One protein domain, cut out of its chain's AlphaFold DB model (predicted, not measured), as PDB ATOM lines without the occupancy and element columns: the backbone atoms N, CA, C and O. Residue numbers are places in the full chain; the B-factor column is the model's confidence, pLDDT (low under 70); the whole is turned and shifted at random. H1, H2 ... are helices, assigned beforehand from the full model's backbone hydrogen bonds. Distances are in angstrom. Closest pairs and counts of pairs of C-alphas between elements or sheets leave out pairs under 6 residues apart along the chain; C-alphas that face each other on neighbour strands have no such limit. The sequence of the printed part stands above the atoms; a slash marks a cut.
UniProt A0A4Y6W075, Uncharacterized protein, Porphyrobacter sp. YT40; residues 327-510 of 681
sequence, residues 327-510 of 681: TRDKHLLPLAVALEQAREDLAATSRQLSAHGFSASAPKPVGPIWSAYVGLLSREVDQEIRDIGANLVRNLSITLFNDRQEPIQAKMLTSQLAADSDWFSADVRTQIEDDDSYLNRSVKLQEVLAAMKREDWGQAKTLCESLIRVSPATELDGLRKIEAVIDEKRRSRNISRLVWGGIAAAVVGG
ATOM      1  N   THR A 327     -53.657 -36.745  60.728       83.50
ATOM      2  CA  THR A 327     -53.503 -35.300  60.516       83.50
ATOM      3  C   THR A 327     -53.465 -34.561  61.851       83.50
ATOM      4  O   THR A 327     -52.576 -33.735  62.071       83.50
ATOM      5  N   ARG A 328     -54.377 -34.894  62.769       83.88
ATOM      6  CA  ARG A 328     -54.398 -34.358  64.131       83.88
ATOM      7  C   ARG A 328     -53.085 -34.653  64.866       83.88
ATOM      8  O   ARG A 328     -52.462 -33.718  65.374       83.88
ATOM      9  N   ASP A 329     -52.620 -35.899  64.849       80.50
ATOM     10  CA  ASP A 329     -51.396 -36.336  65.535       80.50
ATOM     11  C   ASP A 329     -50.147 -35.643  64.996       80.50
ATOM     12  O   ASP A 329     -49.314 -35.158  65.766       80.50
ATOM     13  N   LYS A 330     -50.039 -35.510  63.669       86.19
ATOM     14  CA  LYS A 330     -48.946 -34.780  63.010       86.19
ATOM     15  C   LYS A 330     -48.791 -33.360  63.562       86.19
ATOM     16  O   LYS A 330     -47.665 -32.874  63.688       86.19
ATOM     17  N   HIS A 331     -49.903 -32.695  63.871       88.31
ATOM     18  CA  HIS A 331     -49.901 -31.338  64.405       88.31
ATOM     19  C   HIS A 331     -49.730 -31.293  65.931       88.31
ATOM     20  O   HIS A 331     -48.956 -30.471  66.425       88.31
ATOM     21  N   LEU A 332     -50.413 -32.158  66.685       87.50
ATOM     22  CA  LEU A 332     -50.503 -32.050  68.146       87.50
ATOM     23  C   LEU A 332     -49.430 -32.824  68.915       87.50
ATOM     24  O   LEU A 332     -49.038 -32.384  69.999       87.50
ATOM     25  N   LEU A 333     -48.899 -33.923  68.371       82.94
ATOM     26  CA  LEU A 333     -47.922 -34.761  69.072       82.94
ATOM     27  C   LEU A 333     -46.663 -33.989  69.516       82.94
ATOM     28  O   LEU A 333     -46.260 -34.152  70.672       82.94
ATOM     29  N   PRO A 334     -46.060 -33.097  68.697       88.38
ATOM     30  CA  PRO A 334     -44.911 -32.306  69.137       88.38
ATOM     31  C   PRO A 334     -45.213 -31.426  70.358       88.38
ATOM     32  O   PRO A 334     -44.359 -31.271  71.234       88.38
ATOM     33  N   LEU A 335     -46.423 -30.861  70.424       91.50
ATOM     34  CA  LEU A 335     -46.857 -30.017  71.535       91.50
ATOM     35  C   LEU A 335     -47.124 -30.856  72.787       91.50
ATOM     36  O   LEU A 335     -46.634 -30.511  73.861       91.50
ATOM     37  N   ALA A 336     -47.838 -31.973  72.648       83.19
ATOM     38  CA  ALA A 336     -48.151 -32.864  73.760       83.19
ATOM     39  C   ALA A 336     -46.888 -33.422  74.434       83.19
ATOM     40  O   ALA A 336     -46.755 -33.331  75.652       83.19
ATOM     41  N   VAL A 337     -45.904 -33.888  73.652       82.50
ATOM     42  CA  VAL A 337     -44.613 -34.372  74.183       82.50
ATOM     43  C   VAL A 337     -43.863 -33.270  74.938       82.50
ATOM     44  O   VAL A 337     -43.270 -33.522  75.989       82.50
ATOM     45  N   ALA A 338     -43.872 -32.037  74.421       87.50
ATOM     46  CA  ALA A 338     -43.210 -30.912  75.075       87.50
ATOM     47  C   ALA A 338     -43.907 -30.500  76.385       87.50
ATOM     48  O   ALA A 338     -43.235 -30.125  77.348       87.50
ATOM     49  N   LEU A 339     -45.240 -30.577  76.429       85.56
ATOM     50  CA  LEU A 339     -46.036 -30.288  77.621       85.56
ATOM     51  C   LEU A 339     -45.874 -31.360  78.700       85.56
ATOM     52  O   LEU A 339     -45.782 -31.006  79.873       85.56
ATOM     53  N   GLU A 340     -45.767 -32.634  78.325       82.31
ATOM     54  CA  GLU A 340     -45.539 -33.713  79.291       82.31
ATOM     55  C   GLU A 340     -44.175 -33.563  79.977       82.31
ATOM     56  O   GLU A 340     -44.095 -33.533  81.203       82.31
ATOM     57  N   GLN A 341     -43.117 -33.271  79.210       83.69
ATOM     58  CA  GLN A 341     -41.803 -32.919  79.776       83.69
ATOM     59  C   GLN A 341     -41.874 -31.714  80.728       83.69
ATOM     60  O   GLN A 341     -41.093 -31.611  81.675       83.69
ATOM     61  N   ALA A 342     -42.786 -30.771  80.475       88.38
ATOM     62  CA  ALA A 342     -42.991 -29.622  81.348       88.38
ATOM     63  C   ALA A 342     -43.681 -29.987  82.664       88.38
ATOM     64  O   ALA A 342     -43.377 -29.369  83.690       88.38
ATOM     65  N   ARG A 343     -44.590 -30.969  82.628       86.00
ATOM     66  CA  ARG A 343     -45.326 -31.495  83.784       86.00
ATOM     67  C   ARG A 343     -44.456 -32.385  84.669       86.00
ATOM     68  O   ARG A 343     -44.564 -32.289  85.887       86.00
ATOM     69  N   GLU A 344     -43.544 -33.161  84.086       85.62
ATOM     70  CA  GLU A 344     -42.596 -33.997  84.840       85.62
ATOM     71  C   GLU A 344     -41.684 -33.177  85.779       85.62
ATOM     72  O   GLU A 344     -41.380 -33.614  86.890       85.62
ATOM     73  N   ASP A 345     -41.271 -31.967  85.373       89.25
ATOM     74  CA  ASP A 345     -40.489 -31.041  86.210       89.25
ATOM     75  C   ASP A 345     -41.042 -29.609  86.149       89.25
ATOM     76  O   ASP A 345     -40.437 -28.678  85.598       89.25
ATOM     77  N   LEU A 346     -42.193 -29.406  86.796       90.44
ATOM     78  CA  LEU A 346     -42.820 -28.086  86.906       90.44
ATOM     79  C   LEU A 346     -41.889 -27.034  87.543       90.44
ATOM     80  O   LEU A 346     -41.977 -25.850  87.222       90.44
ATOM     81  N   ALA A 347     -40.961 -27.427  88.426       90.94
ATOM     82  CA  ALA A 347     -40.033 -26.487  89.058       90.94
ATOM     83  C   ALA A 347     -38.966 -25.971  88.076       90.94
ATOM     84  O   ALA A 347     -38.564 -24.802  88.139       90.94
ATOM     85  N   ALA A 348     -38.473 -26.816  87.169       90.75
ATOM     86  CA  ALA A 348     -37.654 -26.370  86.049       90.75
ATOM     87  C   ALA A 348     -38.461 -25.493  85.088       90.75
ATOM     88  O   ALA A 348     -37.982 -24.408  84.749       90.75
ATOM     89  N   THR A 349     -39.681 -25.896  84.730       92.81
ATOM     90  CA  THR A 349     -40.588 -25.121  83.867       92.81
ATOM     91  C   THR A 349     -40.761 -23.689  84.373       92.81
ATOM     92  O   THR A 349     -40.488 -22.733  83.643       92.81
ATOM     93  N   SER A 350     -41.080 -23.510  85.657       94.19
ATOM     94  CA  SER A 350     -41.270 -22.185  86.259       94.19
ATOM     95  C   SER A 350     -40.004 -21.339  86.297       94.19
ATOM     96  O   SER A 350     -40.063 -20.123  86.089       94.19
ATOM     97  N   ARG A 351     -38.833 -21.957  86.517       94.69
ATOM     98  CA  ARG A 351     -37.543 -21.252  86.435       94.69
ATOM     99  C   ARG A 351     -37.278 -20.743  85.023       94.69
ATOM    100  O   ARG A 351     -36.869 -19.593  84.880       94.69
ATOM    101  N   GLN A 352     -37.532 -21.566  84.005       95.19
ATOM    102  CA  GLN A 352     -37.329 -21.168  82.611       95.19
ATOM    103  C   GLN A 352     -38.309 -20.073  82.184       95.19
ATOM    104  O   GLN A 352     -37.869 -19.072  81.624       95.19
ATOM    105  N   LEU A 353     -39.596 -20.192  82.534       95.75
ATOM    106  CA  LEU A 353     -40.592 -19.139  82.293       95.75
ATOM    107  C   LEU A 353     -40.178 -17.816  82.952       95.75
ATOM    108  O   LEU A 353     -40.196 -16.769  82.315       95.75
ATOM    109  N   SER A 354     -39.716 -17.857  84.202       94.06
ATOM    110  CA  SER A 354     -39.295 -16.647  84.924       94.06
ATOM    111  C   SER A 354     -38.063 -15.976  84.304       94.06
ATOM    112  O   SER A 354     -37.943 -14.754  84.350       94.06
ATOM    113  N   ALA A 355     -37.132 -16.766  83.760       94.88
ATOM    114  CA  ALA A 355     -35.876 -16.267  83.204       94.88
ATOM    115  C   ALA A 355     -35.994 -15.815  81.738       94.88
ATOM    116  O   ALA A 355     -35.318 -14.867  81.339       94.88
ATOM    117  N   HIS A 356     -36.832 -16.484  80.944       95.19
ATOM    118  CA  HIS A 356     -36.863 -16.341  79.483       95.19
ATOM    119  C   HIS A 356     -38.248 -16.003  78.911       95.19
ATOM    120  O   HIS A 356     -38.372 -15.751  77.710       95.19
ATOM    121  N   GLY A 357     -39.287 -15.978  79.750       94.81
ATOM    122  CA  GLY A 357     -40.676 -15.877  79.311       94.81
ATOM    123  C   GLY A 357     -41.133 -17.112  78.533       94.81
ATOM    124  O   GLY A 357     -40.412 -18.104  78.411       94.81
ATOM    125  N   PHE A 358     -42.340 -17.036  77.978       96.06
ATOM    126  CA  PHE A 358     -42.846 -18.035  77.042       96.06
ATOM    127  C   PHE A 358     -42.411 -17.663  75.621       96.06
ATOM    128  O   PHE A 358     -43.065 -16.876  74.943       96.06
ATOM    129  N   SER A 359     -41.237 -18.142  75.205       94.31
ATOM    130  CA  SER A 359     -40.624 -17.749  73.932       94.31
ATOM    131  C   SER A 359     -39.783 -18.861  73.310       94.31
ATOM    132  O   SER A 359     -39.316 -19.767  74.001       94.31
ATOM    133  N   ALA A 360     -39.524 -18.750  72.003       91.81
ATOM    134  CA  ALA A 360     -38.707 -19.698  71.237       91.81
ATOM    135  C   ALA A 360     -37.291 -19.909  71.803       91.81
ATOM    136  O   ALA A 360     -36.704 -20.974  71.640       91.81
ATOM    137  N   SER A 361     -36.713 -18.873  72.423       92.12
ATOM    138  CA  SER A 361     -35.332 -18.887  72.920       92.12
ATOM    139  C   SER A 361     -35.192 -19.498  74.314       92.12
ATOM    140  O   SER A 361     -34.066 -19.682  74.786       92.12
ATOM    141  N   ALA A 362     -36.306 -19.817  74.977       93.62
ATOM    142  CA  ALA A 362     -36.285 -20.446  76.283       93.62
ATOM    143  C   ALA A 362     -35.723 -21.884  76.191       93.62
ATOM    144  O   ALA A 362     -36.069 -22.632  75.275       93.62
ATOM    145  N   PRO A 363     -34.876 -22.318  77.140       93.00
ATOM    146  CA  PRO A 363     -34.445 -23.710  77.223       93.00
ATOM    147  C   PRO A 363     -35.616 -24.686  77.411       93.00
ATOM    148  O   PRO A 363     -36.744 -24.293  77.731       93.00
ATOM    149  N   LYS A 364     -35.338 -25.988  77.260       88.88
ATOM    150  CA  LYS A 364     -36.311 -27.037  77.594       88.88
ATOM    151  C   LYS A 364     -36.796 -26.881  79.047       88.88
ATOM    152  O   LYS A 364     -35.968 -26.590  79.916       88.88
ATOM    153  N   PRO A 365     -38.095 -27.091  79.320       87.25
ATOM    154  CA  PRO A 365     -39.129 -27.553  78.380       87.25
ATOM    155  C   PRO A 365     -39.876 -26.429  77.628       87.25
ATOM    156  O   PRO A 365     -40.617 -26.714  76.698       87.25
ATOM    157  N   VAL A 366     -39.647 -25.150  77.947       95.38
ATOM    158  CA  VAL A 366     -40.490 -24.018  77.502       95.38
ATOM    159  C   VAL A 366     -40.362 -23.676  76.011       95.38
ATOM    160  O   VAL A 366     -41.377 -23.497  75.341       95.38
ATOM    161  N   GLY A 367     -39.143 -23.590  75.470       95.44
ATOM    162  CA  GLY A 367     -38.937 -23.241  74.055       95.44
ATOM    163  C   GLY A 367     -39.587 -24.219  73.065       95.44
ATOM    164  O   GLY A 367     -40.239 -23.768  72.119       95.44
ATOM    165  N   PRO A 368     -39.465 -25.548  73.268       95.62
ATOM    166  CA  PRO A 368     -40.186 -26.536  72.470       95.62
ATOM    167  C   PRO A 368     -41.710 -26.382  72.510       95.62
ATOM    168  O   PRO A 368     -42.326 -26.448  71.452       95.62
ATOM    169  N   ILE A 369     -42.303 -26.111  73.684       96.44
ATOM    170  CA  ILE A 369     -43.752 -25.870  73.809       96.44
ATOM    171  C   ILE A 369     -44.148 -24.673  72.948       96.44
ATOM    172  O   ILE A 369     -45.059 -24.787  72.137       96.44
ATOM    173  N   TRP A 370     -43.433 -23.549  73.075       97.06
ATOM    174  CA  TRP A 370     -43.703 -22.350  72.278       97.06
ATOM    175  C   TRP A 370     -43.610 -22.643  70.779       97.06
ATOM    176  O   TRP A 370     -44.476 -22.240  70.012       97.06
ATOM    177  N   SER A 371     -42.579 -23.380  70.360       96.19
ATOM    178  CA  SER A 371     -42.322 -23.659  68.943       96.19
ATOM    179  C   SER A 371     -43.393 -24.568  68.338       96.19
ATOM    180  O   SER A 371     -43.866 -24.302  67.235       96.19
ATOM    181  N   ALA A 372     -43.802 -25.610  69.068       95.12
ATOM    182  CA  ALA A 372     -44.875 -26.508  68.655       95.12
ATOM    183  C   ALA A 372     -46.234 -25.792  68.634       95.12
ATOM    184  O   ALA A 372     -46.960 -25.896  67.651       95.12
ATOM    185  N   TYR A 373     -46.539 -25.001  69.667       97.00
ATOM    186  CA  TYR A 373     -47.762 -24.202  69.756       97.00
ATOM    187  C   TYR A 373     -47.873 -23.174  68.620       97.00
ATOM    188  O   TYR A 373     -48.883 -23.137  67.925       97.00
ATOM    189  N   VAL A 374     -46.827 -22.379  68.370       96.38
ATOM    190  CA  VAL A 374     -46.838 -21.384  67.283       96.38
ATOM    191  C   VAL A 374     -46.970 -22.053  65.915       96.38
ATOM    192  O   VAL A 374     -47.602 -21.492  65.024       96.38
ATOM    193  N   GLY A 375     -46.452 -23.276  65.753       95.12
ATOM    194  CA  GLY A 375     -46.670 -24.089  64.556       95.12
ATOM    195  C   GLY A 375     -48.145 -24.406  64.267       95.12
ATOM    196  O   GLY A 375     -48.494 -24.619  63.108       95.12
ATOM    197  N   LEU A 376     -49.018 -24.387  65.282       96.06
ATOM    198  CA  LEU A 376     -50.465 -24.565  65.114       96.06
ATOM    199  C   LEU A 376     -51.163 -23.294  64.613       96.06
ATOM    200  O   LEU A 376     -52.241 -23.385  64.032       96.06
ATOM    201  N   LEU A 377     -50.568 -22.111  64.796       96.00
ATOM    202  CA  LEU A 377     -51.157 -20.812  64.438       96.00
ATOM    203  C   LEU A 377     -51.026 -20.518  62.933       96.00
ATOM    204  O   LEU A 377     -50.471 -19.507  62.504       96.00
ATOM    205  N   SER A 378     -51.546 -21.433  62.122       94.25
ATOM    206  CA  SER A 378     -51.633 -21.329  60.670       94.25
ATOM    207  C   SER A 378     -53.082 -21.479  60.218       94.25
ATOM    208  O   SER A 378     -53.890 -22.167  60.846       94.25
ATOM    209  N   ARG A 379     -53.422 -20.836  59.095       91.38
ATOM    210  CA  ARG A 379     -54.735 -20.984  58.444       91.38
ATOM    211  C   ARG A 379     -54.899 -22.344  57.765       91.38
ATOM    212  O   ARG A 379     -56.025 -22.708  57.462       91.38
ATOM    213  N   GLU A 380     -53.798 -23.059  57.542       91.62
ATOM    214  CA  GLU A 380     -53.778 -24.407  56.960       91.62
ATOM    215  C   GLU A 380     -54.094 -25.504  57.986       91.62
ATOM    216  O   GLU A 380     -54.411 -26.621  57.600       91.62
ATOM    217  N   VAL A 381     -54.007 -25.197  59.284       92.44
ATOM    218  CA  VAL A 381     -54.364 -26.121  60.370       92.44
ATOM    219  C   VAL A 381     -55.852 -25.966  60.671       92.44
ATOM    220  O   VAL A 381     -56.353 -24.843  60.712       92.44
ATOM    221  N   ASP A 382     -56.577 -27.055  60.910       90.31
ATOM    222  CA  ASP A 382     -58.000 -26.966  61.240       90.31
ATOM    223  C   ASP A 382     -58.249 -26.241  62.567       90.31
ATOM    224  O   ASP A 382     -57.446 -26.296  63.502       90.31
ATOM    225  N   GLN A 383     -59.382 -25.536  62.658       93.69
ATOM    226  CA  GLN A 383     -59.735 -24.767  63.856       93.69
ATOM    227  C   GLN A 383     -59.826 -25.645  65.103       93.69
ATOM    228  O   GLN A 383     -59.314 -25.252  66.143       93.69
ATOM    229  N   GLU A 384     -60.393 -26.842  64.974       88.12
ATOM    230  CA  GLU A 384     -60.479 -27.815  66.064       88.12
ATOM    231  C   GLU A 384     -59.088 -28.200  66.593       88.12
ATOM    232  O   GLU A 384     -58.857 -28.196  67.798       88.12
ATOM    233  N   ILE A 385     -58.116 -28.437  65.704       90.00
ATOM    234  CA  ILE A 385     -56.732 -28.750  66.088       90.00
ATOM    235  C   ILE A 385     -56.093 -27.564  66.824       90.00
ATOM    236  O   ILE A 385     -55.421 -27.751  67.841       90.00
ATOM    237  N   ARG A 386     -56.313 -26.330  66.347       95.31
ATOM    238  CA  ARG A 386     -55.815 -25.124  67.033       95.31
ATOM    239  C   ARG A 386     -56.417 -24.969  68.426       95.31
ATOM    240  O   ARG A 386     -55.684 -24.665  69.364       95.31
ATOM    241  N   ASP A 387     -57.717 -25.203  68.555       91.38
ATOM    242  CA  ASP A 387     -58.452 -25.123  69.815       91.38
ATOM    243  C   ASP A 387     -57.959 -26.176  70.823       91.38
ATOM    244  O   ASP A 387     -57.686 -25.845  71.979       91.38
ATOM    245  N   ILE A 388     -57.733 -27.422  70.383       86.62
ATOM    246  CA  ILE A 388     -57.125 -28.472  71.217       86.62
ATOM    247  C   ILE A 388     -55.721 -28.050  71.673       86.62
ATOM    248  O   ILE A 388     -55.394 -28.148  72.858       86.62
ATOM    249  N   GLY A 389     -54.895 -27.533  70.760       90.06
ATOM    250  CA  GLY A 389     -53.557 -27.038  71.084       90.06
ATOM    251  C   GLY A 389     -53.557 -25.901  72.110       90.06
ATOM    252  O   GLY A 389     -52.744 -25.901  73.038       90.06
ATOM    253  N   ALA A 390     -54.492 -24.958  71.985       93.69
ATOM    254  CA  ALA A 390     -54.676 -23.873  72.945       93.69
ATOM    255  C   ALA A 390     -55.045 -24.408  74.333       93.69
ATOM    256  O   ALA A 390     -54.426 -24.021  75.326       93.69
ATOM    257  N   ASN A 391     -55.985 -25.352  74.399       89.12
ATOM    258  CA  ASN A 391     -56.419 -25.978  75.647       89.12
ATOM    259  C   ASN A 391     -55.308 -26.794  76.320       89.12
ATOM    260  O   ASN A 391     -55.166 -26.765  77.542       89.12
ATOM    261  N   LEU A 392     -54.450 -27.458  75.546       88.44
ATOM    262  CA  LEU A 392     -53.273 -28.152  76.071       88.44
ATOM    263  C   LEU A 392     -52.303 -27.186  76.791       88.44
ATOM    264  O   LEU A 392     -51.854 -27.472  77.905       88.44
ATOM    265  N   VAL A 393     -52.027 -26.012  76.206       94.69
ATOM    266  CA  VAL A 393     -51.191 -24.966  76.833       94.69
ATOM    267  C   VAL A 393     -51.907 -24.305  78.017       94.69
ATOM    268  O   VAL A 393     -51.292 -24.093  79.067       94.69
ATOM    269  N   ARG A 394     -53.209 -24.023  77.880       92.12
ATOM    270  CA  ARG A 394     -54.081 -23.512  78.950       92.12
ATOM    271  C   ARG A 394     -54.013 -24.419  80.178       92.12
ATOM    272  O   ARG A 394     -53.790 -23.938  81.282       92.12
ATOM    273  N   ASN A 395     -54.072 -25.735  79.993       86.75
ATOM    274  CA  ASN A 395     -53.994 -26.690  81.095       86.75
ATOM    275  C   ASN A 395     -52.656 -26.663  81.834       86.75
ATOM    276  O   ASN A 395     -52.649 -26.758  83.057       86.75
ATOM    277  N   LEU A 396     -51.525 -26.462  81.146       89.81
ATOM    278  CA  LEU A 396     -50.250 -26.247  81.841       89.81
ATOM    279  C   LEU A 396     -50.277 -24.964  82.692       89.81
ATOM    280  O   LEU A 396     -49.744 -24.961  83.802       89.81
ATOM    281  N   SER A 397     -50.920 -23.893  82.212       90.12
ATOM    282  CA  SER A 397     -51.132 -22.667  82.998       90.12
ATOM    283  C   SER A 397     -51.924 -22.946  84.278       90.12
ATOM    284  O   SER A 397     -51.507 -22.557  85.373       90.12
ATOM    285  N   ILE A 398     -53.017 -23.700  84.154       81.62
ATOM    286  CA  ILE A 398     -53.867 -24.104  85.277       81.62
ATOM    287  C   ILE A 398     -53.082 -24.963  86.274       81.62
ATOM    288  O   ILE A 398     -53.128 -24.685  87.470       81.62
ATOM    289  N   THR A 399     -52.306 -25.948  85.809       83.06
ATOM    290  CA  THR A 399     -51.443 -26.785  86.663       83.06
ATOM    291  C   THR A 399     -50.430 -25.940  87.437       83.06
ATOM    292  O   THR A 399     -50.303 -26.081  88.652       83.06
ATOM    293  N   LEU A 400     -49.738 -25.005  86.776       83.69
ATOM    294  CA  LEU A 400     -48.790 -24.104  87.445       83.69
ATOM    295  C   LEU A 400     -49.475 -23.240  88.514       83.69
ATOM    296  O   LEU A 400     -48.925 -23.021  89.599       83.69
ATOM    297  N   PHE A 401     -50.686 -22.760  88.236       82.81
ATOM    298  CA  PHE A 401     -51.444 -21.972  89.196       82.81
ATOM    299  C   PHE A 401     -51.936 -22.812  90.384       82.81
ATOM    300  O   PHE A 401     -51.677 -22.453  91.533       82.81
ATOM    301  N   ASN A 402     -52.607 -23.933  90.129       77.38
ATOM    302  CA  ASN A 402     -53.257 -24.735  91.163       77.38
ATOM    303  C   ASN A 402     -52.240 -25.485  92.033       77.38
ATOM    304  O   ASN A 402     -52.289 -25.367  93.263       77.38
ATOM    305  N   ASP A 403     -51.274 -26.168  91.418       78.69
ATOM    306  CA  ASP A 403     -50.377 -27.085  92.130       78.69
ATOM    307  C   ASP A 403     -49.205 -26.354  92.783       78.69
ATOM    308  O   ASP A 403     -48.687 -26.776  93.820       78.69
ATOM    309  N   ARG A 404     -48.769 -25.237  92.185       82.31
ATOM    310  CA  ARG A 404     -47.585 -24.493  92.642       82.31
ATOM    311  C   ARG A 404     -47.881 -23.103  93.180       82.31
ATOM    312  O   ARG A 404     -46.988 -22.505  93.778       82.31
ATOM    313  N   GLN A 405     -49.110 -22.602  93.030       80.00
ATOM    314  CA  GLN A 405     -49.486 -21.241  93.433       80.00
ATOM    315  C   GLN A 405     -48.608 -20.177  92.743       80.00
ATOM    316  O   GLN A 405     -48.208 -19.178  93.349       80.00
ATOM    317  N   GLU A 406     -48.300 -20.405  91.460       84.31
ATOM    318  CA  GLU A 406     -47.392 -19.601  90.627       84.31
ATOM    319  C   GLU A 406     -48.165 -18.803  89.540       84.31
ATOM    320  O   GLU A 406     -48.057 -19.090  88.345       84.31
ATOM    321  N   PRO A 407     -48.960 -17.769  89.910       85.94
ATOM    322  CA  PRO A 407     -49.829 -17.041  88.979       85.94
ATOM    323  C   PRO A 407     -49.069 -16.189  87.961       85.94
ATOM    324  O   PRO A 407     -49.618 -15.888  86.908       85.94
ATOM    325  N   ILE A 408     -47.824 -15.787  88.243       90.69
ATOM    326  CA  ILE A 408     -47.007 -15.019  87.291       90.69
ATOM    327  C   ILE A 408     -46.643 -15.905  86.094       90.69
ATOM    328  O   ILE A 408     -46.798 -15.491  84.948       90.69
ATOM    329  N   GLN A 409     -46.188 -17.129  86.361       94.00
ATOM    330  CA  GLN A 409     -45.783 -18.103  85.352       94.00
ATOM    331  C   GLN A 409     -46.996 -18.630  84.581       94.00
ATOM    332  O   GLN A 409     -46.948 -18.684  83.356       94.00
ATOM    333  N   ALA A 410     -48.099 -18.924  85.274       91.44
ATOM    334  CA  ALA A 410     -49.377 -19.243  84.639       91.44
ATOM    335  C   ALA A 410     -49.827 -18.105  83.698       91.44
ATOM    336  O   ALA A 410     -50.078 -18.319  82.511       91.44
ATOM    337  N   LYS A 411     -49.796 -16.851  84.175       93.25
ATOM    338  CA  LYS A 411     -50.151 -15.688  83.355       93.25
ATOM    339  C   LYS A 411     -49.280 -15.544  82.106       93.25
ATOM    340  O   LYS A 411     -49.797 -15.130  81.079       93.25
ATOM    341  N   MET A 412     -47.991 -15.889  82.147       95.19
ATOM    342  CA  MET A 412     -47.140 -15.839  80.946       95.19
ATOM    343  C   MET A 412     -47.669 -16.726  79.810       95.19
ATOM    344  O   MET A 412     -47.590 -16.320  78.653       95.19
ATOM    345  N   LEU A 413     -48.218 -17.901  80.132       95.38
ATOM    346  CA  LEU A 413     -48.825 -18.800  79.149       95.38
ATOM    347  C   LEU A 413     -50.176 -18.256  78.674       95.38
ATOM    348  O   LEU A 413     -50.390 -18.085  77.476       95.38
ATOM    349  N   THR A 414     -51.069 -17.914  79.608       94.62
ATOM    350  CA  THR A 414     -52.426 -17.461  79.268       94.62
ATOM    351  C   THR A 414     -52.431 -16.113  78.543       94.62
ATOM    352  O   THR A 414     -53.222 -15.917  77.630       94.62
ATOM    353  N   SER A 415     -51.508 -15.201  78.858       94.44
ATOM    354  CA  SER A 415     -51.387 -13.929  78.136       94.44
ATOM    355  C   SER A 415     -50.883 -14.105  76.704       94.44
ATOM    356  O   SER A 415     -51.265 -13.312  75.845       94.44
ATOM    357  N   GLN A 416     -50.070 -15.133  76.418       95.69
ATOM    358  CA  GLN A 416     -49.745 -15.479  75.033       95.69
ATOM    359  C   GLN A 416     -50.989 -16.008  74.309       95.69
ATOM    360  O   GLN A 416     -51.312 -15.515  73.236       95.69
ATOM    361  N   LEU A 417     -51.728 -16.938  74.926       96.56
ATOM    362  CA  LEU A 417     -52.982 -17.458  74.367       96.56
ATOM    363  C   LEU A 417     -54.001 -16.336  74.090       96.56
ATOM    364  O   LEU A 417     -54.620 -16.308  73.032       96.56
ATOM    365  N   ALA A 418     -54.139 -15.371  75.003       95.00
ATOM    366  CA  ALA A 418     -55.039 -14.230  74.838       95.00
ATOM    367  C   ALA A 418     -54.603 -13.305  73.688       95.00
ATOM    368  O   ALA A 418     -55.447 -12.797  72.945       95.00
ATOM    369  N   ALA A 419     -53.292 -13.108  73.508       95.69
ATOM    370  CA  ALA A 419     -52.748 -12.343  72.385       95.69
ATOM    371  C   ALA A 419     -53.009 -13.022  71.029       95.69
ATOM    372  O   ALA A 419     -53.166 -12.331  70.024       95.69
ATOM    373  N   ASP A 420     -53.107 -14.351  71.018       96.56
ATOM    374  CA  ASP A 420     -53.369 -15.167  69.830       96.56
ATOM    375  C   ASP A 420     -54.864 -15.519  69.654       96.56
ATOM    376  O   ASP A 420     -55.217 -16.337  68.806       96.56
ATOM    377  N   SER A 421     -55.763 -14.887  70.416       92.69
ATOM    378  CA  SER A 421     -57.202 -15.206  70.488       92.69
ATOM    379  C   SER A 421     -57.957 -15.213  69.150       92.69
ATOM    380  O   SER A 421     -58.986 -15.882  69.018       92.69
ATOM    381  N   ASP A 422     -57.467 -14.507  68.134       94.31
ATOM    382  CA  ASP A 422     -58.045 -14.498  66.783       94.31
ATOM    383  C   ASP A 422     -57.908 -15.846  66.048       94.31
ATOM    384  O   ASP A 422     -58.590 -16.081  65.044       94.31
ATOM    385  N   TRP A 423     -57.045 -16.745  66.529       96.06
ATOM    386  CA  TRP A 423     -56.832 -18.072  65.948       96.06
ATOM    387  C   TRP A 423     -57.821 -19.137  66.437       96.06
ATOM    388  O   TRP A 423     -57.934 -20.187  65.793       96.06
ATOM    389  N   PHE A 424     -58.553 -18.868  67.522       95.31
ATOM    390  CA  PHE A 424     -59.390 -19.850  68.219       95.31
ATOM    391  C   PHE A 424     -60.893 -19.639  67.994       95.31
ATOM    392  O   PHE A 424     -61.342 -18.580  67.528       95.31
ATOM    393  N   SER A 425     -61.695 -20.662  68.300       94.19
ATOM    394  CA  SER A 425     -63.158 -20.535  68.374       94.19
ATOM    395  C   SER A 425     -63.607 -19.524  69.433       94.19
ATOM    396  O   SER A 425     -62.840 -19.084  70.290       94.19
ATOM    397  N   ALA A 426     -64.871 -19.099  69.341       93.25
ATOM    398  CA  ALA A 426     -65.444 -18.140  70.282       93.25
ATOM    399  C   ALA A 426     -65.458 -18.678  71.722       93.25
ATOM    400  O   ALA A 426     -65.193 -17.917  72.653       93.25
ATOM    401  N   ASP A 427     -65.706 -19.977  71.886       87.25
ATOM    402  CA  ASP A 427     -65.769 -20.629  73.193       87.25
ATOM    403  C   ASP A 427     -64.381 -20.657  73.846       87.25
ATOM    404  O   ASP A 427     -64.208 -20.132  74.946       87.25
ATOM    405  N   VAL A 428     -63.363 -21.141  73.124       90.44
ATOM    406  CA  VAL A 428     -61.969 -21.163  73.605       90.44
ATOM    407  C   VAL A 428     -61.444 -19.749  73.870       90.44
ATOM    408  O   VAL A 428     -60.784 -19.514  74.881       90.44
ATOM    409  N   ARG A 429     -61.783 -18.772  73.016       93.44
ATOM    410  CA  ARG A 429     -61.443 -17.358  73.248       93.44
ATOM    411  C   ARG A 429     -62.002 -16.856  74.577       93.44
ATOM    412  O   ARG A 429     -61.261 -16.253  75.345       93.44
ATOM    413  N   THR A 430     -63.278 -17.121  74.844       88.94
ATOM    414  CA  THR A 430     -63.943 -16.678  76.077       88.94
ATOM    415  C   THR A 430     -63.278 -17.304  77.304       88.94
ATOM    416  O   THR A 430     -62.914 -16.587  78.231       88.94
ATOM    417  N   GLN A 431     -63.004 -18.615  77.268       87.50
ATOM    418  CA  GLN A 431     -62.299 -19.311  78.351       87.50
ATOM    419  C   GLN A 431     -60.905 -18.717  78.623       87.50
ATOM    420  O   GLN A 431     -60.531 -18.498  79.775       87.50
ATOM    421  N   ILE A 432     -60.129 -18.424  77.573       91.25
ATOM    422  CA  ILE A 432     -58.794 -17.821  77.702       91.25
ATOM    423  C   ILE A 432     -58.873 -16.397  78.274       91.25
ATOM    424  O   ILE A 432     -58.031 -16.018  79.091       91.25
ATOM    425  N   GLU A 433     -59.856 -15.596  77.855       89.56
ATOM    426  CA  GLU A 433     -60.064 -14.229  78.350       89.56
ATOM    427  C   GLU A 433     -60.449 -14.204  79.837       89.56
ATOM    428  O   GLU A 433     -59.929 -13.376  80.602       89.56
ATOM    429  N   ASP A 434     -61.306 -15.135  80.260       85.50
ATOM    430  CA  ASP A 434     -61.703 -15.309  81.656       85.50
ATOM    431  C   ASP A 434     -60.509 -15.745  82.517       85.50
ATOM    432  O   ASP A 434     -60.219 -15.122  83.550       85.50
ATOM    433  N   ASP A 435     -59.735 -16.731  82.051       86.56
ATOM    434  CA  ASP A 435     -58.518 -17.190  82.718       86.56
ATOM    435  C   ASP A 435     -57.457 -16.082  82.821       86.56
ATOM    436  O   ASP A 435     -56.868 -15.885  83.890       86.56
ATOM    437  N   ASP A 436     -57.194 -15.329  81.740       89.62
ATOM    438  CA  ASP A 436     -56.203 -14.242  81.755       89.62
ATOM    439  C   ASP A 436     -56.621 -13.145  82.735       89.62
ATOM    440  O   ASP A 436     -55.787 -12.624  83.491       89.62
ATOM    441  N   SER A 437     -57.920 -12.838  82.765       87.38
ATOM    442  CA  SER A 437     -58.516 -11.878  83.687       87.38
ATOM    443  C   SER A 437     -58.360 -12.329  85.137       87.38
ATOM    444  O   SER A 437     -57.926 -11.533  85.979       87.38
ATOM    445  N   TYR A 438     -58.658 -13.593  85.441       84.75
ATOM    446  CA  TYR A 438     -58.500 -14.165  86.777       84.75
ATOM    447  C   TYR A 438     -57.028 -14.194  87.218       84.75
ATOM    448  O   TYR A 438     -56.676 -13.724  88.309       84.75
ATOM    449  N   LEU A 439     -56.127 -14.676  86.357       87.19
ATOM    450  CA  LEU A 439     -54.694 -14.737  86.641       87.19
ATOM    451  C   LEU A 439     -54.094 -13.337  86.816       87.19
ATOM    452  O   LEU A 439     -53.271 -13.126  87.705       87.19
ATOM    453  N   ASN A 440     -54.548 -12.341  86.049       89.81
ATOM    454  CA  ASN A 440     -54.136 -10.947  86.223       89.81
ATOM    455  C   ASN A 440     -54.511 -10.398  87.608       89.81
ATOM    456  O   ASN A 440     -53.706  -9.712  88.243       89.81
ATOM    457  N   ARG A 441     -55.717 -10.708  88.104       87.31
ATOM    458  CA  ARG A 441     -56.132 -10.335  89.467       87.31
ATOM    459  C   ARG A 441     -55.291 -11.058  90.518       87.31
ATOM    460  O   ARG A 441     -54.811 -10.418  91.455       87.31
ATOM    461  N   SER A 442     -55.018 -12.345  90.311       85.31
ATOM    462  CA  SER A 442     -54.164 -13.156  91.187       85.31
ATOM    463  C   SER A 442     -52.722 -12.628  91.275       85.31
ATOM    464  O   SER A 442     -52.166 -12.529  92.369       85.31
ATOM    465  N   VAL A 443     -52.126 -12.207  90.151       87.94
ATOM    466  CA  VAL A 443     -50.795 -11.567  90.123       87.94
ATOM    467  C   VAL A 443     -50.803 -10.248  90.900       87.94
ATOM    468  O   VAL A 443     -49.961 -10.048  91.776       87.94
ATOM    469  N   LYS A 444     -51.782  -9.368  90.658       87.88
ATOM    470  CA  LYS A 444     -51.911  -8.094  91.392       87.88
ATOM    471  C   LYS A 444     -52.081  -8.303  92.895       87.88
ATOM    472  O   LYS A 444     -51.527  -7.543  93.688       87.88
ATOM    473  N   LEU A 445     -52.813  -9.340  93.306       84.75
ATOM    474  CA  LEU A 445     -52.936  -9.700  94.717       84.75
ATOM    475  C   LEU A 445     -51.569 -10.072  95.308       84.75
ATOM    476  O   LEU A 445     -51.218  -9.586  96.384       84.75
ATOM    477  N   GLN A 446     -50.754 -10.856  94.596       84.44
ATOM    478  CA  GLN A 446     -49.387 -11.155  95.038       84.44
ATOM    479  C   GLN A 446     -48.513  -9.900  95.147       84.44
ATOM    480  O   GLN A 446     -47.738  -9.788  96.098       84.44
ATOM    481  N   GLU A 447     -48.652  -8.929  94.242       86.62
ATOM    482  CA  GLU A 447     -47.931  -7.652  94.333       86.62
ATOM    483  C   GLU A 447     -48.328  -6.848  95.580       86.62
ATOM    484  O   GLU A 447     -47.454  -6.314  96.270       86.62
ATOM    485  N   VAL A 448     -49.626  -6.808  95.915       85.88
ATOM    486  CA  VAL A 448     -50.125  -6.203  97.163       85.88
ATOM    487  C   VAL A 448     -49.470  -6.879  98.366       85.88
ATOM    488  O   VAL A 448     -48.878  -6.204  99.211       85.88
ATOM    489  N   LEU A 449     -49.507  -8.212  98.423       81.69
ATOM    490  CA  LEU A 449     -48.929  -8.985  99.525       81.69
ATOM    491  C   LEU A 449     -47.404  -8.809  99.624       81.69
ATOM    492  O   LEU A 449     -46.859  -8.698 100.726       81.69
ATOM    493  N   ALA A 450     -46.701  -8.723  98.496       82.88
ATOM    494  CA  ALA A 450     -45.265  -8.468  98.458       82.88
ATOM    495  C   ALA A 450     -44.917  -7.052  98.948       82.88
ATOM    496  O   ALA A 450     -43.968  -6.885  99.719       82.88
ATOM    497  N   ALA A 451     -45.686  -6.031  98.556       85.00
ATOM    498  CA  ALA A 451     -45.530  -4.668  99.065       85.00
ATOM    499  C   ALA A 451     -45.770  -4.606 100.583       85.00
ATOM    500  O   ALA A 451     -44.967  -4.022 101.310       85.00
ATOM    501  N   MET A 452     -46.798  -5.306 101.075       81.25
ATOM    502  CA  MET A 452     -47.069  -5.451 102.508       81.25
ATOM    503  C   MET A 452     -45.908  -6.131 103.248       81.25
ATOM    504  O   MET A 452     -45.479  -5.652 104.295       81.25
ATOM    505  N   LYS A 453     -45.344  -7.210 102.690       79.94
ATOM    506  CA  LYS A 453     -44.191  -7.921 103.271       79.94
ATOM    507  C   LYS A 453     -42.931  -7.052 103.340       79.94
ATOM    508  O   LYS A 453     -42.129  -7.216 104.256       79.94
ATOM    509  N   ARG A 454     -42.759  -6.129 102.390       83.62
ATOM    510  CA  ARG A 454     -41.674  -5.129 102.373       83.62
ATOM    511  C   ARG A 454     -41.958  -3.902 103.249       83.62
ATOM    512  O   ARG A 454     -41.125  -3.005 103.295       83.62
ATOM    513  N   GLU A 455     -43.106  -3.865 103.926       81.44
ATOM    514  CA  GLU A 455     -43.596  -2.725 104.710       81.44
ATOM    515  C   GLU A 455     -43.803  -1.433 103.879       81.44
ATOM    516  O   GLU A 455     -43.882  -0.335 104.433       81.44
ATOM    517  N   ASP A 456     -43.949  -1.542 102.551       87.12
ATOM    518  CA  ASP A 456     -44.294  -0.412 101.678       87.12
ATOM    519  C   ASP A 456     -45.816  -0.218 101.630       87.12
ATOM    520  O   ASP A 456     -46.516  -0.590 100.686       87.12
ATOM    521  N   TRP A 457     -46.350   0.363 102.703       85.94
ATOM    522  CA  TRP A 457     -47.792   0.563 102.875       85.94
ATOM    523  C   TRP A 457     -48.394   1.576 101.897       85.94
ATOM    524  O   TRP A 457     -49.601   1.560 101.658       85.94
ATOM    525  N   GLY A 458     -47.577   2.487 101.360       87.69
ATOM    526  CA  GLY A 458     -48.013   3.437 100.341       87.69
ATOM    527  C   GLY A 458     -48.297   2.717  99.028       87.69
ATOM    528  O   GLY A 458     -49.390   2.855  98.481       87.69
ATOM    529  N   GLN A 459     -47.345   1.897  98.579       89.50
ATOM    530  CA  GLN A 459     -47.496   1.080  97.380       89.50
ATOM    531  C   GLN A 459     -48.586   0.013  97.549       89.50
ATOM    532  O   GLN A 459     -49.425  -0.133  96.663       89.50
ATOM    533  N   ALA A 460     -48.629  -0.676  98.697       87.75
ATOM    534  CA  ALA A 460     -49.644  -1.692  98.977       87.75
ATOM    535  C   ALA A 460     -51.071  -1.133  98.873       87.75
ATOM    536  O   ALA A 460     -51.937  -1.782  98.288       87.75
ATOM    537  N   LYS A 461     -51.314   0.089  99.379       91.38
ATOM    538  CA  LYS A 461     -52.629   0.736  99.265       91.38
ATOM    539  C   LYS A 461     -52.999   1.020  97.811       91.38
ATOM    540  O   LYS A 461     -54.081   0.641  97.383       91.38
ATOM    541  N   THR A 462     -52.100   1.647  97.053       93.50
ATOM    542  CA  THR A 462     -52.352   1.981  95.642       93.50
ATOM    543  C   THR A 462     -52.650   0.731  94.809       93.50
ATOM    544  O   THR A 462     -53.578   0.737  93.999       93.50
ATOM    545  N   LEU A 463     -51.892  -0.350  95.024       91.44
ATOM    546  CA  LEU A 463     -52.106  -1.628  94.343       91.44
ATOM    547  C   LEU A 463     -53.450  -2.256  94.743       91.44
ATOM    548  O   LEU A 463     -54.205  -2.669  93.865       91.44
ATOM    549  N   CYS A 464     -53.793  -2.249  96.034       89.44
ATOM    550  CA  CYS A 464     -55.049  -2.808  96.542       89.44
ATOM    551  C   CYS A 464     -56.277  -2.051  96.009       89.44
ATOM    552  O   CYS A 464     -57.199  -2.675  95.492       89.44
ATOM    553  N   GLU A 465     -56.254  -0.715  96.008       92.31
ATOM    554  CA  GLU A 465     -57.310   0.109  95.394       92.31
ATOM    555  C   GLU A 465     -57.441  -0.147  93.885       92.31
ATOM    556  O   GLU A 465     -58.541  -0.120  93.332       92.31
ATOM    557  N   SER A 466     -56.318  -0.379  93.191       91.81
ATOM    558  CA  SER A 466     -56.337  -0.697  91.762       91.81
ATOM    559  C   SER A 466     -56.946  -2.070  91.480       91.81
ATOM    560  O   SER A 466     -57.660  -2.208  90.490       91.81
ATOM    561  N   LEU A 467     -56.705  -3.045  92.361       90.50
ATOM    562  CA  LEU A 467     -57.267  -4.389  92.284       90.50
ATOM    563  C   LEU A 467     -58.773  -4.375  92.576       90.50
ATOM    564  O   LEU A 467     -59.543  -4.869  91.764       90.50
ATOM    565  N   ILE A 468     -59.210  -3.689  93.641       89.69
ATOM    566  CA  ILE A 468     -60.637  -3.515  93.987       89.69
ATOM    567  C   ILE A 468     -61.452  -2.955  92.813       89.69
ATOM    568  O   ILE A 468     -62.594  -3.354  92.614       89.69
ATOM    569  N   ARG A 469     -60.881  -2.039  92.017       89.88
ATOM    570  CA  ARG A 469     -61.567  -1.446  90.857       89.88
ATOM    571  C   ARG A 469     -61.831  -2.425  89.711       89.88
ATOM    572  O   ARG A 469     -62.726  -2.157  88.918       89.88
ATOM    573  N   VAL A 470     -61.034  -3.485  89.589       85.06
ATOM    574  CA  VAL A 470     -61.100  -4.444  88.471       85.06
ATOM    575  C   VAL A 470     -61.575  -5.834  88.901       85.06
ATOM    576  O   VAL A 470     -61.660  -6.725  88.062       85.06
ATOM    577  N   SER A 471     -61.858  -6.025  90.191       84.94
ATOM    578  CA  SER A 471     -62.338  -7.288  90.750       84.94
ATOM    579  C   SER A 471     -63.870  -7.383  90.735       84.94
ATOM    580  O   SER A 471     -64.550  -6.378  90.972       84.94
ATOM    581  N   PRO A 472     -64.429  -8.584  90.494       83.69
ATOM    582  CA  PRO A 472     -65.864  -8.838  90.578       83.69
ATOM    583  C   PRO A 472     -66.377  -8.718  92.017       83.69
ATOM    584  O   PRO A 472     -65.613  -8.755  92.983       83.69
ATOM    585  N   ALA A 473     -67.700  -8.586  92.166       81.50
ATOM    586  CA  ALA A 473     -68.356  -8.371  93.457       81.50
ATOM    587  C   ALA A 473     -68.042  -9.463  94.500       81.50
ATOM    588  O   ALA A 473     -67.959  -9.148  95.689       81.50
ATOM    589  N   THR A 474     -67.833 -10.701  94.046       75.56
ATOM    590  CA  THR A 474     -67.477 -11.887  94.844       75.56
ATOM    591  C   THR A 474     -66.150 -11.713  95.591       75.56
ATOM    592  O   THR A 474     -66.040 -12.072  96.760       75.56
ATOM    593  N   GLU A 475     -65.161 -11.051  94.985       73.56
ATOM    594  CA  GLU A 475     -63.823 -10.858  95.565       73.56
ATOM    595  C   GLU A 475     -63.718  -9.617  96.484       73.56
ATOM    596  O   GLU A 475     -62.765  -9.476  97.262       73.56
ATOM    597  N   LEU A 476     -64.682  -8.685  96.425       81.69
ATOM    598  CA  LEU A 476     -64.556  -7.365  97.062       81.69
ATOM    599  C   LEU A 476     -64.518  -7.405  98.593       81.69
ATOM    600  O   LEU A 476     -63.863  -6.554  99.197       81.69
ATOM    601  N   ASP A 477     -65.213  -8.343  99.242       79.00
ATOM    602  CA  ASP A 477     -65.215  -8.435 100.711       79.00
ATOM    603  C   ASP A 477     -63.822  -8.800 101.248       79.00
ATOM    604  O   ASP A 477     -63.308  -8.158 102.171       79.00
ATOM    605  N   GLY A 478     -63.165  -9.771 100.608       74.56
ATOM    606  CA  GLY A 478     -61.794 -10.164 100.926       74.56
ATOM    607  C   GLY A 478     -60.806  -9.018 100.712       74.56
ATOM    608  O   GLY A 478     -60.019  -8.691 101.604       74.56
ATOM    609  N   LEU A 479     -60.895  -8.336  99.568       82.44
ATOM    610  CA  LEU A 479     -60.015  -7.210  99.250       82.44
ATOM    611  C   LEU A 479     -60.220  -6.009 100.184       82.44
ATOM    612  O   LEU A 479     -59.244  -5.388 100.599       82.44
ATOM    613  N   ARG A 480     -61.459  -5.710 100.597       84.31
ATOM    614  CA  ARG A 480     -61.747  -4.642 101.575       84.31
ATOM    615  C   ARG A 480     -61.186  -4.949 102.961       84.31
ATOM    616  O   ARG A 480     -60.760  -4.031 103.662       84.31
ATOM    617  N   LYS A 481     -61.131  -6.224 103.363       81.31
ATOM    618  CA  LYS A 481     -60.440  -6.633 104.601       81.31
ATOM    619  C   LYS A 481     -58.935  -6.377 104.500       81.31
ATOM    620  O   LYS A 481     -58.358  -5.843 105.447       81.31
ATOM    621  N   ILE A 482     -58.314  -6.688 103.359       80.62
ATOM    622  CA  ILE A 482     -56.902  -6.352 103.103       80.62
ATOM    623  C   ILE A 482     -56.695  -4.830 103.161       80.62
ATOM    624  O   ILE A 482     -55.788  -4.361 103.850       80.62
ATOM    625  N   GLU A 483     -57.549  -4.053 102.493       85.50
ATOM    626  CA  GLU A 483     -57.481  -2.588 102.480       85.50
ATOM    627  C   GLU A 483     -57.568  -1.997 103.896       85.50
ATOM    628  O   GLU A 483     -56.763  -1.136 104.259       85.50
ATOM    629  N   ALA A 484     -58.483  -2.503 104.730       83.06
ATOM    630  CA  ALA A 484     -58.626  -2.077 106.121       83.06
ATOM    631  C   ALA A 484     -57.348  -2.327 106.940       83.06
ATOM    632  O   ALA A 484     -56.919  -1.449 107.694       83.06
ATOM    633  N   VAL A 485     -56.699  -3.483 106.747       79.62
ATOM    634  CA  VAL A 485     -55.416  -3.810 107.394       79.62
ATOM    635  C   VAL A 485     -54.307  -2.858 106.944       79.62
ATOM    636  O   VAL A 485     -53.532  -2.368 107.773       79.62
ATOM    637  N   ILE A 486     -54.231  -2.561 105.643       83.25
ATOM    638  CA  ILE A 486     -53.257  -1.606 105.100       83.25
ATOM    639  C   ILE A 486     -53.482  -0.219 105.719       83.25
ATOM    640  O   ILE A 486     -52.532   0.419 106.179       83.25
ATOM    641  N   ASP A 487     -54.729   0.245 105.792       84.81
ATOM    642  CA  ASP A 487     -55.065   1.560 106.336       84.81
ATOM    643  C   ASP A 487     -54.806   1.687 107.837       84.81
ATOM    644  O   ASP A 487     -54.308   2.725 108.289       84.81
ATOM    645  N   GLU A 488     -55.076   0.639 108.612       80.56
ATOM    646  CA  GLU A 488     -54.743   0.602 110.036       80.56
ATOM    647  C   GLU A 488     -53.229   0.756 110.254       80.56
ATOM    648  O   GLU A 488     -52.786   1.530 111.113       80.56
ATOM    649  N   LYS A 489     -52.411   0.101 109.421       76.06
ATOM    650  CA  LYS A 489     -50.945   0.183 109.508       76.06
ATOM    651  C   LYS A 489     -50.366   1.496 109.025       76.06
ATOM    652  O   LYS A 489     -49.392   1.969 109.604       76.06
ATOM    653  N   ARG A 490     -50.997   2.149 108.053       81.00
ATOM    654  CA  ARG A 490     -50.625   3.519 107.668       81.00
ATOM    655  C   ARG A 490     -50.900   4.528 108.787       81.00
ATOM    656  O   ARG A 490     -50.207   5.540 108.863       81.00
ATOM    657  N   ARG A 491     -51.889   4.264 109.653       76.06
ATOM    658  CA  ARG A 491     -52.291   5.154 110.760       76.06
ATOM    659  C   ARG A 491     -51.536   4.891 112.068       76.06
ATOM    660  O   ARG A 491     -51.350   5.826 112.845       76.06
ATOM    661  N   SER A 492     -51.085   3.660 112.324       66.06
ATOM    662  CA  SER A 492     -50.437   3.276 113.588       66.06
ATOM    663  C   SER A 492     -48.927   3.041 113.456       66.06
ATOM    664  O   SER A 492     -48.487   2.154 112.732       66.06
ATOM    665  N   ARG A 493     -48.120   3.780 114.233       57.84
ATOM    666  CA  ARG A 493     -46.654   3.600 114.328       57.84
ATOM    667  C   ARG A 493     -46.197   2.586 115.394       57.84
ATOM    668  O   ARG A 493     -45.019   2.250 115.413       57.84
ATOM    669  N   ASN A 494     -47.092   2.096 116.264       54.03
ATOM    670  CA  ASN A 494     -46.726   1.414 117.525       54.03
ATOM    671  C   ASN A 494     -47.274  -0.019 117.706       54.03
ATOM    672  O   ASN A 494     -47.265  -0.540 118.819       54.03
ATOM    673  N   ILE A 495     -47.745  -0.695 116.654       54.22
ATOM    674  CA  ILE A 495     -48.216  -2.091 116.776       54.22
ATOM    675  C   ILE A 495     -47.062  -3.061 116.485       54.22
ATOM    676  O   ILE A 495     -46.443  -2.983 115.424       54.22
ATOM    677  N   SER A 496     -46.797  -3.992 117.409       53.69
ATOM    678  CA  SER A 496     -45.661  -4.922 117.337       53.69
ATOM    679  C   SER A 496     -45.740  -5.902 116.151       53.69
ATOM    680  O   SER A 496     -46.821  -6.279 115.691       53.69
ATOM    681  N   ARG A 497     -44.568  -6.347 115.668       56.75
ATOM    682  CA  ARG A 497     -44.403  -7.261 114.515       56.75
ATOM    683  C   ARG A 497     -45.136  -8.609 114.661       56.75
ATOM    684  O   ARG A 497     -45.518  -9.199 113.659       56.75
ATOM    685  N   LEU A 498     -45.374  -9.075 115.890       48.69
ATOM    686  CA  LEU A 498     -46.017 -10.369 116.181       48.69
ATOM    687  C   LEU A 498     -47.530 -10.369 115.924       48.69
ATOM    688  O   LEU A 498     -48.060 -11.327 115.374       48.69
ATOM    689  N   VAL A 499     -48.214  -9.268 116.249       53.47
ATOM    690  CA  VAL A 499     -49.643  -9.084 115.929       53.47
ATOM    691  C   VAL A 499     -49.835  -8.967 114.410       53.47
ATOM    692  O   VAL A 499     -50.837  -9.415 113.863       53.47
ATOM    693  N   TRP A 500     -48.824  -8.425 113.716       51.00
ATOM    694  CA  TRP A 500     -48.782  -8.310 112.257       51.00
ATOM    695  C   TRP A 500     -48.712  -9.676 111.561       51.00
ATOM    696  O   TRP A 500     -49.488  -9.932 110.645       51.00
ATOM    697  N   GLY A 501     -47.835 -10.569 112.033       48.69
ATOM    698  CA  GLY A 501     -47.705 -11.927 111.493       48.69
ATOM    699  C   GLY A 501     -48.999 -12.741 111.590       48.69
ATOM    700  O   GLY A 501     -49.317 -13.474 110.663       48.69
ATOM    701  N   GLY A 502     -49.779 -12.556 112.662       49.50
ATOM    702  CA  GLY A 502     -51.068 -13.230 112.856       49.50
ATOM    703  C   GLY A 502     -52.204 -12.687 111.982       49.50
ATOM    704  O   GLY A 502     -52.931 -13.472 111.385       49.50
ATOM    705  N   ILE A 503     -52.345 -11.360 111.854       51.25
ATOM    706  CA  ILE A 503     -53.401 -10.736 111.028       51.25
ATOM    707  C   ILE A 503     -53.126 -10.952 109.539       51.25
ATOM    708  O   ILE A 503     -54.034 -11.294 108.788       51.25
ATOM    709  N   ALA A 504     -51.872 -10.815 109.106       49.09
ATOM    710  CA  ALA A 504     -51.504 -11.081 107.724       49.09
ATOM    711  C   ALA A 504     -51.643 -12.564 107.371       49.09
ATOM    712  O   ALA A 504     -52.171 -12.862 106.312       49.09
ATOM    713  N   ALA A 505     -51.264 -13.492 108.257       49.84
ATOM    714  CA  ALA A 505     -51.492 -14.919 108.026       49.84
ATOM    715  C   ALA A 505     -52.988 -15.286 108.012       49.84
ATOM    716  O   ALA A 505     -53.392 -16.118 107.210       49.84
ATOM    717  N   ALA A 506     -53.823 -14.644 108.839       47.19
ATOM    718  CA  ALA A 506     -55.269 -14.881 108.870       47.19
ATOM    719  C   ALA A 506     -56.013 -14.271 107.667       47.19
ATOM    720  O   ALA A 506     -56.973 -14.859 107.180       47.19
ATOM    721  N   VAL A 507     -55.568 -13.117 107.159       51.19
ATOM    722  CA  VAL A 507     -56.143 -12.485 105.958       51.19
ATOM    723  C   VAL A 507     -55.620 -13.148 104.680       51.19
ATOM    724  O   VAL A 507     -56.400 -13.371 103.765       51.19
ATOM    725  N   VAL A 508     -54.350 -13.564 104.631       46.97
ATOM    726  CA  VAL A 508     -53.797 -14.379 103.529       46.97
ATOM    727  C   VAL A 508     -54.395 -15.791 103.521       46.97
ATOM    728  O   VAL A 508     -54.646 -16.327 102.452       46.97
ATOM    729  N   GLY A 509     -54.677 -16.378 104.689       43.25
ATOM    730  CA  GLY A 509     -55.361 -17.672 104.800       43.25
ATOM    731  C   GLY A 509     -56.878 -17.611 104.575       43.25
ATOM    732  O   GLY A 509     -57.482 -18.640 104.296       43.25
ATOM    733  N   GLY A 510     -57.494 -16.428 104.700       42.66
ATOM    734  CA  GLY A 510     -58.938 -16.207 104.539       42.66
ATOM    735  C   GLY A 510     -59.355 -15.587 103.201       42.66
ATOM    736  O   GLY A 510     -60.525 -15.672 102.842       42.66
TER     737      GLY A 510
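What this domain is: This is residues 327 to 510 of the 681 residues of an uncharacterized protein of Porphyrobacter sp. YT40 (UniProt A0A4Y6W075). What is the main picture? A rod of mostly aligned helices in two groups is bridged by the long helix H6: H1, H3, H4 and H5 pack along one another toward its first residues, with H2 set crosswise to them, while H7 and H8 fold back and forth beside its last residues and H9 packs on H8. What is it made of? The printed part has 184 residues with nine named helices, H1 to H9 in order, and no named strand: the class is all helix. How tightly is it gathered? It is only just loose, close to compact, with a radius of gyration of the C-alphas of 19.6 A and spans of 67 by 32 by 23 A.

How they stand to each other: How do the first helices stand? H1, residues 327 to 344, touches H3, residues 366 to 376, opposite ways at a shallow tilt of 19 degrees; their closest C-alphas, Leu 335 and Ala 372, are 5.0 A apart. H2, residues 346 to 356, touches H1 only at the corner, and only just, with 3 pairs of C-alphas within 8 A, the closest those of Ala 342 and Thr 349 at 5.7 A. What does the hub touch? H4, residues 383 to 404, touches H1, H3, H5, residues 407 to 419, and H6, residues 426 to 453. H4 and H5 form a hairpin at a shallow tilt of 15 degrees, with Ser 397 and Ala 410 the closest C-alphas at 4.2 A. What follows? H6 and H7, residues 457 to 468, form a hairpin, closest at the C-alphas of Val 448 and Ala 460, 4.9 A. H8, residues 476 to 491, touches H7, closest at Trp 457 and Ile 486, 6.3 A between C-alphas, and H9, residues 497 to 510, closest at Ile 482 and Val 507, 6.8 A. H1, H3, H4, H5, H6, H7 and H8 form an up and down bundle, each running against the one before. Are the helix backbones complete? Every O i to N i+4 pair is within hydrogen-bond range in H2, H3, H4, H6, H7, H8 and H9, against 12 of 14 in H1 and 7 of 9 in H5.

Where its parts are: Where does the first helix begin? C-alpha 327 of H1 is at (-53.503, -35.300, 60.516); H1 is 26.7 A long, with a kink of 36 degrees near residue 334. Which helix is longest? H6 measures 40.6 A, from C-alpha 426 at (-65.444, -18.140, 70.282), and H4 31.2 A.

The domain as a whole: How far does it reach? The C-alphas of Thr 327 and Asn 494, the two farthest apart, are 68.1 A apart; residues 491 to 499, of which 497 to 499 belong to H9, stand free. Are there cuts or long links? The printed part has no cut and no long link. Where is confidence low? The pLDDT is under 70 in residues 492 to 510.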